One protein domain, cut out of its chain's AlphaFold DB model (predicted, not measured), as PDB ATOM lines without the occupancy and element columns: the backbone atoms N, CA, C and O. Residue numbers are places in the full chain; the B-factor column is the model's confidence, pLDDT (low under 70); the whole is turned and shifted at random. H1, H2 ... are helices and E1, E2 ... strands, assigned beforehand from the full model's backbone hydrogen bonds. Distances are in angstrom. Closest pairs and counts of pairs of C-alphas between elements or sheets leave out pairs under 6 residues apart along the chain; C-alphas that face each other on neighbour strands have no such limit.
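Overview. This is residues 20 to 117 of the 284 residues of an uncharacterized protein of Candidatus Kaiserbacteria bacterium (UniProt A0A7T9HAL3). A small body of short helices and loop has its last helix as an arm: H6 packs on H3 with residues 98 to 106, and residues 107 to 117 stick out. In the body, H1 and H2 pack on H3, while H4, E1 and the loop of residues 67 to 81 lie toward the end away from the arm. The 98 printed residues, mostly helix by class, hold six named helices and one named strand in the order H1 H2 H3 H4 E1 H5 H6. The whole is only just compact, close to loose, with a radius of gyration of the C-alphas of 14.7 A, and spans 50 by 24 by 21 A; without residues 107 to 117, which stand free, the body spans 36 by 24 by 20 A.

Arrangement. Residues 20 to 21 pair antiparallel with residues 82 to 83 of E1, residues 82 to 84, which pairs with no named strand. H1, residues 28 to 35, touches residues 48 to 53 alone of the hub H3, residues 46 to 58, at a steep tilt of 60 degrees, opposite ways; the closest C-alphas, of Thr 29 and Ile 52, are 6.4 A apart. H2, residues 37 to 41, touches H3, closest at the C-alphas of Ile 39 and Gln 48, 6.3 A. H4, residues 61 to 66, is close but not clearly touching to H5, residues 85 to 94; their closest C-alphas, of Ser 66 and Ala 87, are 6.9 A apart. H6, residues 96 to 116, touches H3 at a steep tilt of 39 degrees, opposite ways, closest at the C-alphas of Ala 51 and Ile 99, 5.7 A. In H1 to H6 every O i to N i+4 pair is within hydrogen-bond range.

Along the chain. H1 begins at C-alpha 28 (10.772, 105.365, 32.648). H3 measures 18.6 A, H5 14.1 A and H6 30.3 A, ending at C-alpha 116 (26.001, 131.288, 10.775).

Size, cuts and confidence. The printed part has no cut. The link from H4 to E1 is long, 15 residues. Residues 42 to 47, 51 and 96 to 117 have pLDDT under 70.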
ATOM      1  N   TYR A  20       0.443 103.810  36.612       88.25
ATOM      2  CA  TYR A  20       0.879 102.970  35.497       88.25
ATOM      3  C   TYR A  20       1.612 101.730  36.005       88.25
ATOM      4  O   TYR A  20       2.637 101.839  36.673       88.25
ATOM      5  N   THR A  21       1.122 100.538  35.664       90.75
ATOM      6  CA  THR A  21       1.814  99.280  35.980       90.75
ATOM      7  C   THR A  21       2.854  98.954  34.909       90.75
ATOM      8  O   THR A  21       2.513  98.776  33.738       90.75
ATOM      9  N   ILE A  22       4.115  98.844  35.324       86.75
ATOM     10  CA  ILE A  22       5.275  98.608  34.463       86.75
ATOM     11  C   ILE A  22       5.196  97.218  33.836       86.75
ATOM     12  O   ILE A  22       5.088  96.207  34.534       86.75
ATOM     13  N   ARG A  23       5.297  97.159  32.504       85.50
ATOM     14  CA  ARG A  23       5.340  95.904  31.748       85.50
ATOM     15  C   ARG A  23       6.782  95.534  31.388       85.50
ATOM     16  O   ARG A  23       7.650  96.404  31.320       85.50
ATOM     17  N   PRO A  24       7.066  94.249  31.102       80.81
ATOM     18  CA  PRO A  24       8.379  93.845  30.615       80.81
ATOM     19  C   PRO A  24       8.800  94.636  29.366       80.81
ATOM     20  O   PRO A  24       8.085  94.653  28.366       80.81
ATOM     21  N   GLY A  25       9.976  95.268  29.427       75.88
ATOM     22  CA  GLY A  25      10.526  96.085  28.340       75.88
ATOM     23  C   GLY A  25      10.126  97.563  28.373       75.88
ATOM     24  O   GLY A  25      10.602  98.325  27.531       75.88
ATOM     25  N   ASP A  26       9.298  97.985  29.329       81.00
ATOM     26  CA  ASP A  26       9.064  99.406  29.566       81.00
ATOM     27  C   ASP A  26      10.287 100.072  30.207       81.00
ATOM     28  O   ASP A  26      11.080  99.453  30.918       81.00
ATOM     29  N   THR A  27      10.424 101.369  29.947       86.31
ATOM     30  CA  THR A  27      11.429 102.240  30.559       86.31
ATOM     31  C   THR A  27      10.744 103.488  31.086       86.31
ATOM     32  O   THR A  27       9.714 103.899  30.548       86.31
ATOM     33  N   LEU A  28      11.330 104.131  32.098       84.06
ATOM     34  CA  LEU A  28      10.772 105.365  32.648       84.06
ATOM     35  C   LEU A  28      10.669 106.450  31.565       84.06
ATOM     36  O   LEU A  28       9.653 107.126  31.469       84.06
ATOM     37  N   THR A  29      11.639 106.500  30.646       86.31
ATOM     38  CA  THR A  29      11.594 107.346  29.448       86.31
ATOM     39  C   THR A  29      10.351 107.107  28.598       86.31
ATOM     40  O   THR A  29       9.696 108.058  28.186       86.31
ATOM     41  N   LYS A  30      10.026 105.845  28.300       84.75
ATOM     42  CA  LYS A  30       8.854 105.504  27.484       84.75
ATOM     43  C   LYS A  30       7.560 105.879  28.205       84.75
ATOM     44  O   LYS A  30       6.688 106.487  27.598       84.75
ATOM     45  N   ILE A  31       7.483 105.586  29.501       86.12
ATOM     46  CA  ILE A  31       6.319 105.909  30.331       86.12
ATOM     47  C   ILE A  31       6.113 107.425  30.380       86.12
ATOM     48  O   ILE A  31       5.008 107.894  30.138       86.12
ATOM     49  N   MET A  32       7.175 108.207  30.585       86.81
ATOM     50  CA  MET A  32       7.099 109.669  30.588       86.81
ATOM     51  C   MET A  32       6.589 110.229  29.254       86.81
ATOM     52  O   MET A  32       5.747 111.117  29.247       86.81
ATOM     53  N   LYS A  33       7.033 109.682  28.117       85.12
ATOM     54  CA  LYS A  33       6.538 110.105  26.794       85.12
ATOM     55  C   LYS A  33       5.075 109.775  26.559       85.12
ATOM     56  O   LYS A  33       4.389 110.511  25.860       85.12
ATOM     57  N   GLU A  34       4.621 108.630  27.046       85.00
ATOM     58  CA  GLU A  34       3.267 108.143  26.785       85.00
ATOM     59  C   GLU A  34       2.241 108.755  27.742       85.00
ATOM     60  O   GLU A  34       1.099 108.965  27.342       85.00
ATOM     61  N   GLN A  35       2.644 109.039  28.982       84.56
ATOM     62  CA  GLN A  35       1.727 109.402  30.064       84.56
ATOM     63  C   GLN A  35       1.694 110.896  30.391       84.56
ATOM     64  O   GLN A  35       0.759 111.325  31.060       84.56
ATOM     65  N   LEU A  36       2.681 111.683  29.952       81.75
ATOM     66  CA  LEU A  36       2.821 113.080  30.369       81.75
ATOM     67  C   LEU A  36       2.662 114.025  29.182       81.75
ATOM     68  O   LEU A  36       3.476 114.027  28.254       81.75
ATOM     69  N   SER A  37       1.610 114.839  29.229       80.44
ATOM     70  CA  SER A  37       1.263 115.785  28.167       80.44
ATOM     71  C   SER A  37       2.343 116.846  27.956       80.44
ATOM     72  O   SER A  37       2.671 117.146  26.814       80.44
ATOM     73  N   GLU A  38       2.982 117.336  29.022       76.25
ATOM     74  CA  GLU A  38       4.026 118.369  28.945       76.25
ATOM     75  C   GLU A  38       5.222 117.887  28.116       76.25
ATOM     76  O   GLU A  38       5.815 118.640  27.353       76.25
ATOM     77  N   ILE A  39       5.555 116.597  28.211       77.19
ATOM     78  CA  ILE A  39       6.641 115.977  27.442       77.19
ATOM     79  C   ILE A  39       6.210 115.671  26.005       77.19
ATOM     80  O   ILE A  39       7.051 115.629  25.104       77.19
ATOM     81  N   GLN A  40       4.920 115.445  25.759       76.12
ATOM     82  CA  GLN A  40       4.376 115.282  24.406       76.12
ATOM     83  C   GLN A  40       4.340 116.612  23.644       76.12
ATOM     84  O   GLN A  40       4.591 116.631  22.439       76.12
ATOM     85  N   GLU A  41       4.088 117.716  24.346       75.88
ATOM     86  CA  GLU A  41       4.049 119.071  23.789       75.88
ATOM     87  C   GLU A  41       5.424 119.569  23.314       75.88
ATOM     88  O   GLU A  41       5.487 120.374  22.387       75.88
ATOM     89  N   LEU A  42       6.524 119.011  23.838       66.19
ATOM     90  CA  LEU A  42       7.901 119.272  23.376       66.19
ATOM     91  C   LEU A  42       8.208 118.720  21.967       66.19
ATOM     92  O   LEU A  42       9.339 118.818  21.494       66.19
ATOM     93  N   GLY A  43       7.236 118.101  21.294       66.25
ATOM     94  CA  GLY A  43       7.400 117.541  19.956       66.25
ATOM     95  C   GLY A  43       8.079 116.167  19.931       66.25
ATOM     96  O   GLY A  43       8.465 115.588  20.946       66.25
ATOM     97  N   ALA A  44       8.199 115.589  18.734       62.66
ATOM     98  CA  ALA A  44       8.794 114.267  18.550       62.66
ATOM     99  C   ALA A  44      10.297 114.371  18.246       62.66
ATOM    100  O   ALA A  44      10.706 115.073  17.325       62.66
ATOM    101  N   GLY A  45      11.126 113.593  18.952       68.06
ATOM    102  CA  GLY A  45      12.527 113.381  18.572       68.06
ATOM    103  C   GLY A  45      13.546 113.752  19.647       68.06
ATOM    104  O   GLY A  45      13.484 113.255  20.770       68.06
ATOM    105  N   LYS A  46      14.570 114.529  19.267       66.06
ATOM    106  CA  LYS A  46      15.759 114.772  20.106       66.06
ATOM    107  C   LYS A  46      15.459 115.636  21.330       66.06
ATOM    108  O   LYS A  46      15.938 115.298  22.403       66.06
ATOM    109  N   GLU A  47      14.645 116.673  21.180       64.62
ATOM    110  CA  GLU A  47      14.282 117.609  22.255       64.62
ATOM    111  C   GLU A  47      13.574 116.898  23.406       64.62
ATOM    112  O   GLU A  47      14.039 116.941  24.544       64.62
ATOM    113  N   GLN A  48      12.545 116.115  23.079       74.50
ATOM    114  CA  GLN A  48      11.839 115.267  24.033       74.50
ATOM    115  C   GLN A  48      12.786 114.310  24.775       74.50
ATOM    116  O   GLN A  48      12.720 114.178  25.994       74.50
ATOM    117  N   ASN A  49      13.701 113.650  24.056       72.50
ATOM    118  CA  ASN A  49      14.677 112.747  24.672       72.50
ATOM    119  C   ASN A  49      15.651 113.475  25.605       72.50
ATOM    120  O   ASN A  49      16.003 112.935  26.651       72.50
ATOM    121  N   THR A  50      16.100 114.673  25.229       71.38
ATOM    122  CA  THR A  50      17.027 115.476  26.029       71.38
ATOM    123  C   THR A  50      16.363 115.997  27.298       71.38
ATOM    124  O   THR A  50      16.956 115.875  28.367       71.38
ATOM    125  N   ALA A  51      15.132 116.508  27.207       69.56
ATOM    126  CA  ALA A  51      14.373 116.956  28.372       69.56
ATOM    127  C   ALA A  51      14.169 115.810  29.372       69.56
ATOM    128  O   ALA A  51      14.511 115.944  30.546       69.56
ATOM    129  N   ILE A  52      13.736 114.639  28.888       78.25
ATOM    130  CA  ILE A  52      13.588 113.450  29.735       78.25
ATOM    131  C   ILE A  52      14.923 113.054  30.365       78.25
ATOM    132  O   ILE A  52      14.980 112.809  31.563       78.25
ATOM    133  N   ALA A  53      16.008 113.004  29.589       75.12
ATOM    134  CA  ALA A  53      17.316 112.622  30.112       75.12
ATOM    135  C   ALA A  53      17.811 113.575  31.214       75.12
ATOM    136  O   ALA A  53      18.421 113.116  32.180       75.12
ATOM    137  N   ASN A  54      17.537 114.877  31.090       75.19
ATOM    138  CA  ASN A  54      17.884 115.859  32.114       75.19
ATOM    139  C   ASN A  54      17.069 115.642  33.391       75.19
ATOM    140  O   ASN A  54      17.666 115.547  34.459       75.19
ATOM    141  N   ILE A  55      15.748 115.467  33.267       80.06
ATOM    142  CA  ILE A  55      14.867 115.172  34.405       80.06
ATOM    143  C   ILE A  55      15.347 113.906  35.114       80.06
ATOM    144  O   ILE A  55      15.628 113.935  36.306       80.06
ATOM    145  N   LEU A  56      15.532 112.804  34.377       80.69
ATOM    146  CA  LEU A  56      15.971 111.529  34.950       80.69
ATOM    147  C   LEU A  56      17.317 111.636  35.674       80.69
ATOM    148  O   LEU A  56      17.537 110.912  36.638       80.69
ATOM    149  N   ARG A  57      18.224 112.511  35.228       77.88
ATOM    150  CA  ARG A  57      19.523 112.723  35.882       77.88
ATOM    151  C   ARG A  57      19.399 113.473  37.210       77.88
ATOM    152  O   ARG A  57      20.273 113.320  38.058       77.88
ATOM    153  N   GLU A  58      18.371 114.297  37.359       81.69
ATOM    154  CA  GLU A  58      18.152 115.124  38.548       81.69
ATOM    155  C   GLU A  58      17.270 114.439  39.594       81.69
ATOM    156  O   GLU A  58      17.363 114.784  40.769       81.69
ATOM    157  N   LEU A  59      16.519 113.403  39.200       82.06
ATOM    158  CA  LEU A  59      15.721 112.599  40.123       82.06
ATOM    159  C   LEU A  59      16.576 111.985  41.231       82.06
ATOM    160  O   LEU A  59      17.438 111.128  41.005       82.06
ATOM    161  N   SER A  60      16.261 112.366  42.461       86.94
ATOM    162  CA  SER A  60      16.821 111.756  43.653       86.94
ATOM    163  C   SER A  60      16.218 110.364  43.918       86.94
ATOM    164  O   SER A  60      15.087 110.062  43.521       86.94
ATOM    165  N   PRO A  61      16.914 109.499  44.677       88.06
ATOM    166  CA  PRO A  61      16.352 108.219  45.116       88.06
ATOM    167  C   PRO A  61      15.078 108.343  45.971       88.06
ATOM    168  O   PRO A  61      14.327 107.378  46.115       88.06
ATOM    169  N   GLU A  62      14.847 109.490  46.612       88.88
ATOM    170  CA  GLU A  62      13.628 109.753  47.388       88.88
ATOM    171  C   GLU A  62      12.446 110.051  46.465       88.88
ATOM    172  O   GLU A  62      11.363 109.490  46.648       88.88
ATOM    173  N   GLU A  63      12.675 110.837  45.416       88.88
ATOM    174  CA  GLU A  63      11.686 111.124  44.377       88.88
ATOM    175  C   GLU A  63      11.308 109.864  43.596       88.88
ATOM    176  O   GLU A  63      10.118 109.594  43.426       88.88
ATOM    177  N   LEU A  64      12.284 109.026  43.229       87.19
ATOM    178  CA  LEU A  64      12.027 107.722  42.602       87.19
ATOM    179  C   LEU A  64      11.137 106.827  43.474       87.19
ATOM    180  O   LEU A  64      10.165 106.239  42.996       87.19
ATOM    181  N   ARG A  65      11.400 106.785  44.782       89.12
ATOM    182  CA  ARG A  65      10.551 106.043  45.722       89.12
ATOM    183  C   ARG A  65       9.157 106.642  45.844       89.12
ATOM    184  O   ARG A  65       8.191 105.888  45.938       89.12
ATOM    185  N   SER A  66       9.038 107.969  45.811       90.00
ATOM    186  CA  SER A  66       7.745 108.660  45.888       90.00
ATOM    187  C   SER A  66       6.836 108.364  44.688       90.00
ATOM    188  O   SER A  66       5.618 108.303  44.848       90.00
ATOM    189  N   ILE A  67       7.421 108.086  43.516       90.88
ATOM    190  CA  ILE A  67       6.680 107.652  42.325       90.88
ATOM    191  C   ILE A  67       6.488 106.137  42.251       90.88
ATOM    192  O   ILE A  67       5.880 105.673  41.300       90.88
ATOM    193  N   GLY A  68       6.966 105.355  43.222       88.31
ATOM    194  CA  GLY A  68       6.782 103.899  43.258       88.31
ATOM    195  C   GLY A  68       7.891 103.073  42.594       88.31
ATOM    196  O   GLY A  68       7.741 101.857  42.478       88.31
ATOM    197  N   VAL A  69       9.013 103.692  42.207       89.19
ATOM    198  CA  VAL A  69      10.209 102.994  41.707       89.19
ATOM    199  C   VAL A  69      11.091 102.603  42.894       89.19
ATOM    200  O   VAL A  69      11.526 103.451  43.672       89.19
ATOM    201  N   ARG A  70      11.362 101.302  43.071       85.69
ATOM    202  CA  ARG A  70      12.165 100.820  44.217       85.69
ATOM    203  C   ARG A  70      13.666 101.004  44.023       85.69
ATOM    204  O   ARG A  70      14.410 101.017  44.999       85.69
ATOM    205  N   SER A  71      14.102 101.079  42.772       82.50
ATOM    206  CA  SER A  71      15.497 101.288  42.403       82.50
ATOM    207  C   SER A  71      15.938 102.725  42.679       82.50
ATOM    208  O   SER A  71      15.196 103.671  42.436       82.50
ATOM    209  N   GLU A  72      17.188 102.895  43.106       81.06
ATOM    210  CA  GLU A  72      17.841 104.209  43.195       81.06
ATOM    211  C   GLU A  72      18.326 104.715  41.826       81.06
ATOM    212  O   GLU A  72      18.714 105.870  41.688       81.06
ATOM    213  N   ASN A  73      18.325 103.846  40.810       78.12
ATOM    214  CA  ASN A  73      18.688 104.186  39.442       78.12
ATOM    215  C   ASN A  73      17.419 104.301  38.576       78.12
ATOM    216  O   ASN A  73      16.744 103.282  38.390       78.12
ATOM    217  N   PRO A  74      17.139 105.472  37.975       77.88
ATOM    218  CA  PRO A  74      15.958 105.708  37.135       77.88
ATOM    219  C   PRO A  74      15.923 104.848  35.861       77.88
ATOM    220  O   PRO A  74      14.863 104.641  35.275       77.88
ATOM    221  N   ASN A  75      17.076 104.327  35.427       77.75
ATOM    222  CA  ASN A  75      17.177 103.435  34.269       77.75
ATOM    223  C   ASN A  75      16.837 101.976  34.602       77.75
ATOM    224  O   ASN A  75      16.814 101.129  33.711       77.75
ATOM    225  N   LEU A  76      16.616 101.665  35.881       80.38
ATOM    226  CA  LEU A  76      16.279 100.331  36.358       80.38
ATOM    227  C   LEU A  76      14.896 100.386  37.001       80.38
ATOM    228  O   LEU A  76      14.764 100.733  38.166       80.38
ATOM    229  N   ILE A  77      13.873 100.034  36.230       83.06
ATOM    230  CA  ILE A  77      12.515  99.818  36.732       83.06
ATOM    231  C   ILE A  77      12.155  98.340  36.587       83.06
ATOM    232  O   ILE A  77      12.641  97.667  35.671       83.06
ATOM    233  N   TYR A  78      11.335  97.820  37.492       81.56
ATOM    234  CA  TYR A  78      10.964  96.409  37.502       81.56
ATOM    235  C   TYR A  78       9.536  96.214  37.001       81.56
ATOM    236  O   TYR A  78       8.647  97.017  37.272       81.56
ATOM    237  N   ALA A  79       9.307  95.117  36.279       77.88
ATOM    238  CA  ALA A  79       7.952  94.715  35.919       77.88
ATOM    239  C   ALA A  79       7.086  94.554  37.181       77.88
ATOM    240  O   ALA A  79       7.595  94.191  38.244       77.88
ATOM    241  N   ASP A  80       5.793  94.837  37.044       78.69
ATOM    242  CA  ASP A  80       4.781  94.810  38.109       78.69
ATOM    243  C   ASP A  80       4.908  95.924  39.170       78.69
ATOM    244  O   ASP A  80       4.037  96.057  40.035       78.69
ATOM    245  N   GLU A  81       5.935  96.781  39.098       86.19
ATOM    246  CA  GLU A  81       5.926  98.046  39.836       86.19
ATOM    247  C   GLU A  81       4.817  98.955  39.300       86.19
ATOM    248  O   GLU A  81       4.508  98.973  38.108       86.19
ATOM    249  N   THR A  82       4.188  99.706  40.198       89.56
ATOM    250  CA  THR A  82       3.149 100.670  39.837       89.56
ATOM    251  C   THR A  82       3.691 102.065  40.063       89.56
ATOM    252  O   THR A  82       3.975 102.443  41.199       89.56
ATOM    253  N   ILE A  83       3.837 102.810  38.973       90.06
ATOM    254  CA  ILE A  83       4.255 104.201  39.001       90.06
ATOM    255  C   ILE A  83       3.049 105.071  39.329       90.06
ATOM    256  O   ILE A  83       2.015 104.964  38.672       90.06
ATOM    257  N   ASN A  84       3.183 105.950  40.317       91.06
ATOM    258  CA  ASN A  84       2.216 107.011  40.566       91.06
ATOM    259  C   ASN A  84       2.462 108.151  39.565       91.06
ATOM    260  O   ASN A  84       3.452 108.877  39.667       91.06
ATOM    261  N   ILE A  85       1.570 108.283  38.584       87.75
ATOM    262  CA  ILE A  85       1.712 109.255  37.494       87.75
ATOM    263  C   ILE A  85       1.448 110.680  37.987       87.75
ATOM    264  O   ILE A  85       2.096 111.611  37.518       87.75
ATOM    265  N   GLU A  86       0.574 110.864  38.979       87.06
ATOM    266  CA  GLU A  86       0.338 112.179  39.590       87.06
ATOM    267  C   GLU A  86       1.586 112.682  40.336       87.06
ATOM    268  O   GLU A  86       1.962 113.849  40.229       87.06
ATOM    269  N   ALA A  87       2.263 111.796  41.072       87.56
ATOM    270  CA  ALA A  87       3.524 112.122  41.734       87.56
ATOM    271  C   ALA A  87       4.631 112.426  40.712       87.56
ATOM    272  O   ALA A  87       5.391 113.374  40.897       87.56
ATOM    273  N   LEU A  88       4.680 111.665  39.614       86.50
ATOM    274  CA  LEU A  88       5.613 111.908  38.517       86.50
ATOM    275  C   LEU A  88       5.365 113.273  37.852       86.50
ATOM    276  O   LEU A  88       6.326 114.002  37.625       86.50
ATOM    277  N   HIS A  89       4.103 113.655  37.619       84.88
ATOM    278  CA  HIS A  89       3.737 114.995  37.141       84.88
ATOM    279  C   HIS A  89       4.262 116.089  38.072       84.88
ATOM    280  O   HIS A  89       4.937 117.001  37.611       84.88
ATOM    281  N   LYS A  90       4.021 115.980  39.386       84.44
ATOM    282  CA  LYS A  90       4.455 116.996  40.363       84.44
ATOM    283  C   LYS A  90       5.968 117.184  40.395       84.44
ATOM    284  O   LYS A  90       6.437 118.309  40.535       84.44
ATOM    285  N   ILE A  91       6.727 116.096  40.267       85.31
ATOM    286  CA  ILE A  91       8.190 116.177  40.194       85.31
ATOM    287  C   ILE A  91       8.616 116.861  38.896       85.31
ATOM    288  O   ILE A  91       9.552 117.648  38.883       85.31
ATOM    289  N   ILE A  92       7.932 116.602  37.791       81.38
ATOM    290  CA  ILE A  92       8.270 117.226  36.513       81.38
ATOM    291  C   ILE A  92       7.922 118.712  36.518       81.38
ATOM    292  O   ILE A  92       8.754 119.514  36.109       81.38
ATOM    293  N   GLU A  93       6.775 119.091  37.083       80.81
ATOM    294  CA  GLU A  93       6.413 120.490  37.331       80.81
ATOM    295  C   GLU A  93       7.434 121.188  38.245       80.81
ATOM    296  O   GLU A  93       7.814 122.332  37.995       80.81
ATOM    297  N   SER A  94       7.946 120.514  39.284       78.69
ATOM    298  CA  SER A  94       8.993 121.095  40.137       78.69
ATOM    299  C   SER A  94      10.336 121.242  39.416       78.69
ATOM    300  O   SER A  94      11.136 122.096  39.791       78.69
ATOM    301  N   HIS A  95      10.564 120.447  38.369       75.38
ATOM    302  CA  HIS A  95      11.716 120.531  37.473       75.38
ATOM    303  C   HIS A  95      11.391 121.275  36.165       75.38
ATOM    304  O   HIS A  95      12.180 121.224  35.221       75.38
ATOM    305  N   GLN A  96      10.272 122.010  36.091       68.81
ATOM    306  CA  GLN A  96       9.846 122.712  34.874       68.81
ATOM    307  C   GLN A  96      10.910 123.703  34.388       68.81
ATOM    308  O   GLN A  96      11.137 123.829  33.189       68.81
ATOM    309  N   SER A  97      11.663 124.316  35.306       65.44
ATOM    310  CA  SER A  97      12.788 125.184  34.952       65.44
ATOM    311  C   SER A  97      13.853 124.475  34.112       65.44
ATOM    312  O   SER A  97      14.497 125.118  33.299       65.44
ATOM    313  N   VAL A  98      14.042 123.163  34.277       59.81
ATOM    314  CA  VAL A  98      14.997 122.341  33.511       59.81
ATOM    315  C   VAL A  98      14.484 122.082  32.095       59.81
ATOM    316  O   VAL A  98      15.271 122.014  31.147       59.81
ATOM    317  N   ILE A  99      13.164 121.945  31.948       56.88
ATOM    318  CA  ILE A  99      12.488 121.804  30.655       56.88
ATOM    319  C   ILE A  99      12.577 123.120  29.882       56.88
ATOM    320  O   ILE A  99      13.007 123.122  28.728       56.88
ATOM    321  N   ASP A 100      12.259 124.234  30.538       60.31
ATOM    322  CA  ASP A 100      12.287 125.568  29.941       60.31
ATOM    323  C   ASP A 100      13.726 125.983  29.552       60.31
ATOM    324  O   ASP A 100      13.945 126.525  28.464       60.31
ATOM    325  N   ASP A 101      14.736 125.647  30.370       55.09
ATOM    326  CA  ASP A 101      16.157 125.858  30.035       55.09
ATOM    327  C   ASP A 101      16.588 125.015  28.823       55.09
ATOM    328  O   ASP A 101      17.357 125.477  27.976       55.09
ATOM    329  N   ALA A 102      16.109 123.770  28.719       48.25
ATOM    330  CA  ALA A 102      16.427 122.894  27.593       48.25
ATOM    331  C   ALA A 102      15.797 123.399  26.287       48.25
ATOM    332  O   ALA A 102      16.487 123.438  25.267       48.25
ATOM    333  N   ALA A 103      14.535 123.833  26.324       48.22
ATOM    334  CA  ALA A 103      13.844 124.418  25.177       48.22
ATOM    335  C   ALA A 103      14.540 125.705  24.697       48.22
ATOM    336  O   ALA A 103      14.861 125.833  23.515       48.22
ATOM    337  N   THR A 104      14.894 126.597  25.630       54.16
ATOM    338  CA  THR A 104      15.582 127.862  25.322       54.16
ATOM    339  C   THR A 104      16.955 127.622  24.686       54.16
ATOM    340  O   THR A 104      17.296 128.229  23.672       54.16
ATOM    341  N   ARG A 105      17.752 126.686  25.223       49.41
ATOM    342  CA  ARG A 105      19.086 126.371  24.676       49.41
ATOM    343  C   ARG A 105      19.027 125.739  23.290       49.41
ATOM    344  O   ARG A 105      19.952 125.933  22.501       49.41
ATOM    345  N   VAL A 106      17.980 124.971  22.992       45.47
ATOM    346  CA  VAL A 106      17.786 124.389  21.659       45.47
ATOM    347  C   VAL A 106      17.349 125.457  20.661       45.47
ATOM    348  O   VAL A 106      17.901 125.490  19.564       45.47
ATOM    349  N   GLU A 107      16.450 126.365  21.042       44.81
ATOM    350  CA  GLU A 107      16.036 127.486  20.192       44.81
ATOM    351  C   GLU A 107      17.216 128.423  19.878       44.81
ATOM    352  O   GLU A 107      17.456 128.768  18.717       44.81
ATOM    353  N   GLU A 108      18.038 128.753  20.879       45.50
ATOM    354  CA  GLU A 108      19.271 129.519  20.677       45.50
ATOM    355  C   GLU A 108      20.277 128.774  19.785       45.50
ATOM    356  O   GLU A 108      20.881 129.375  18.892       45.50
ATOM    357  N   ALA A 109      20.447 127.461  19.975       39.06
ATOM    358  CA  ALA A 109      21.337 126.656  19.142       39.06
ATOM    359  C   ALA A 109      20.844 126.558  17.689       39.06
ATOM    360  O   ALA A 109      21.654 126.658  16.766       39.06
ATOM    361  N   ALA A 110      19.537 126.402  17.471       34.19
ATOM    362  CA  ALA A 110      18.923 126.363  16.148       34.19
ATOM    363  C   ALA A 110      19.088 127.704  15.417       34.19
ATOM    364  O   ALA A 110      19.521 127.729  14.263       34.19
ATOM    365  N   LYS A 111      18.862 128.823  16.116       39.75
ATOM    366  CA  LYS A 111      19.027 130.173  15.565       39.75
ATOM    367  C   LYS A 111      20.476 130.478  15.169       39.75
ATOM    368  O   LYS A 111      20.728 131.031  14.100       39.75
ATOM    369  N   VAL A 112      21.449 130.051  15.978       39.06
ATOM    370  CA  VAL A 112      22.880 130.188  15.650       39.06
ATOM    371  C   VAL A 112      23.255 129.373  14.405       39.06
ATOM    372  O   VAL A 112      24.050 129.839  13.584       39.06
ATOM    373  N   VAL A 113      22.673 128.183  14.225       37.34
ATOM    374  CA  VAL A 113      22.917 127.332  13.050       37.34
ATOM    375  C   VAL A 113      22.337 127.948  11.774       37.34
ATOM    376  O   VAL A 113      23.029 127.949  10.756       37.34
ATOM    377  N   GLU A 114      21.127 128.514  11.823       37.75
ATOM    378  CA  GLU A 114      20.504 129.176  10.666       37.75
ATOM    379  C   GLU A 114      21.230 130.464  10.250       37.75
ATOM    380  O   GLU A 114      21.411 130.706   9.057       37.75
ATOM    381  N   GLU A 115      21.703 131.271  11.207       39.75
ATOM    382  CA  GLU A 115      22.348 132.558  10.907       39.75
ATOM    383  C   GLU A 115      23.824 132.423  10.494       39.75
ATOM    384  O   GLU A 115      24.339 133.267   9.758       39.75
ATOM    385  N   THR A 116      24.534 131.379  10.945       38.53
ATOM    386  CA  THR A 116      26.001 131.288  10.775       38.53
ATOM    387  C   THR A 116      26.502 130.025  10.077       38.53
ATOM    388  O   THR A 116      27.683 129.954   9.729       38.53
ATOM    389  N   GLY A 117      25.652 129.008   9.884       31.31
ATOM    390  CA  GLY A 117      26.073 127.695   9.387       31.31
ATOM    391  C   GLY A 117      27.013 126.940  10.342       31.31
ATOM    392  O   GLY A 117      27.693 126.002   9.922       31.31
TER     393      GLY A 117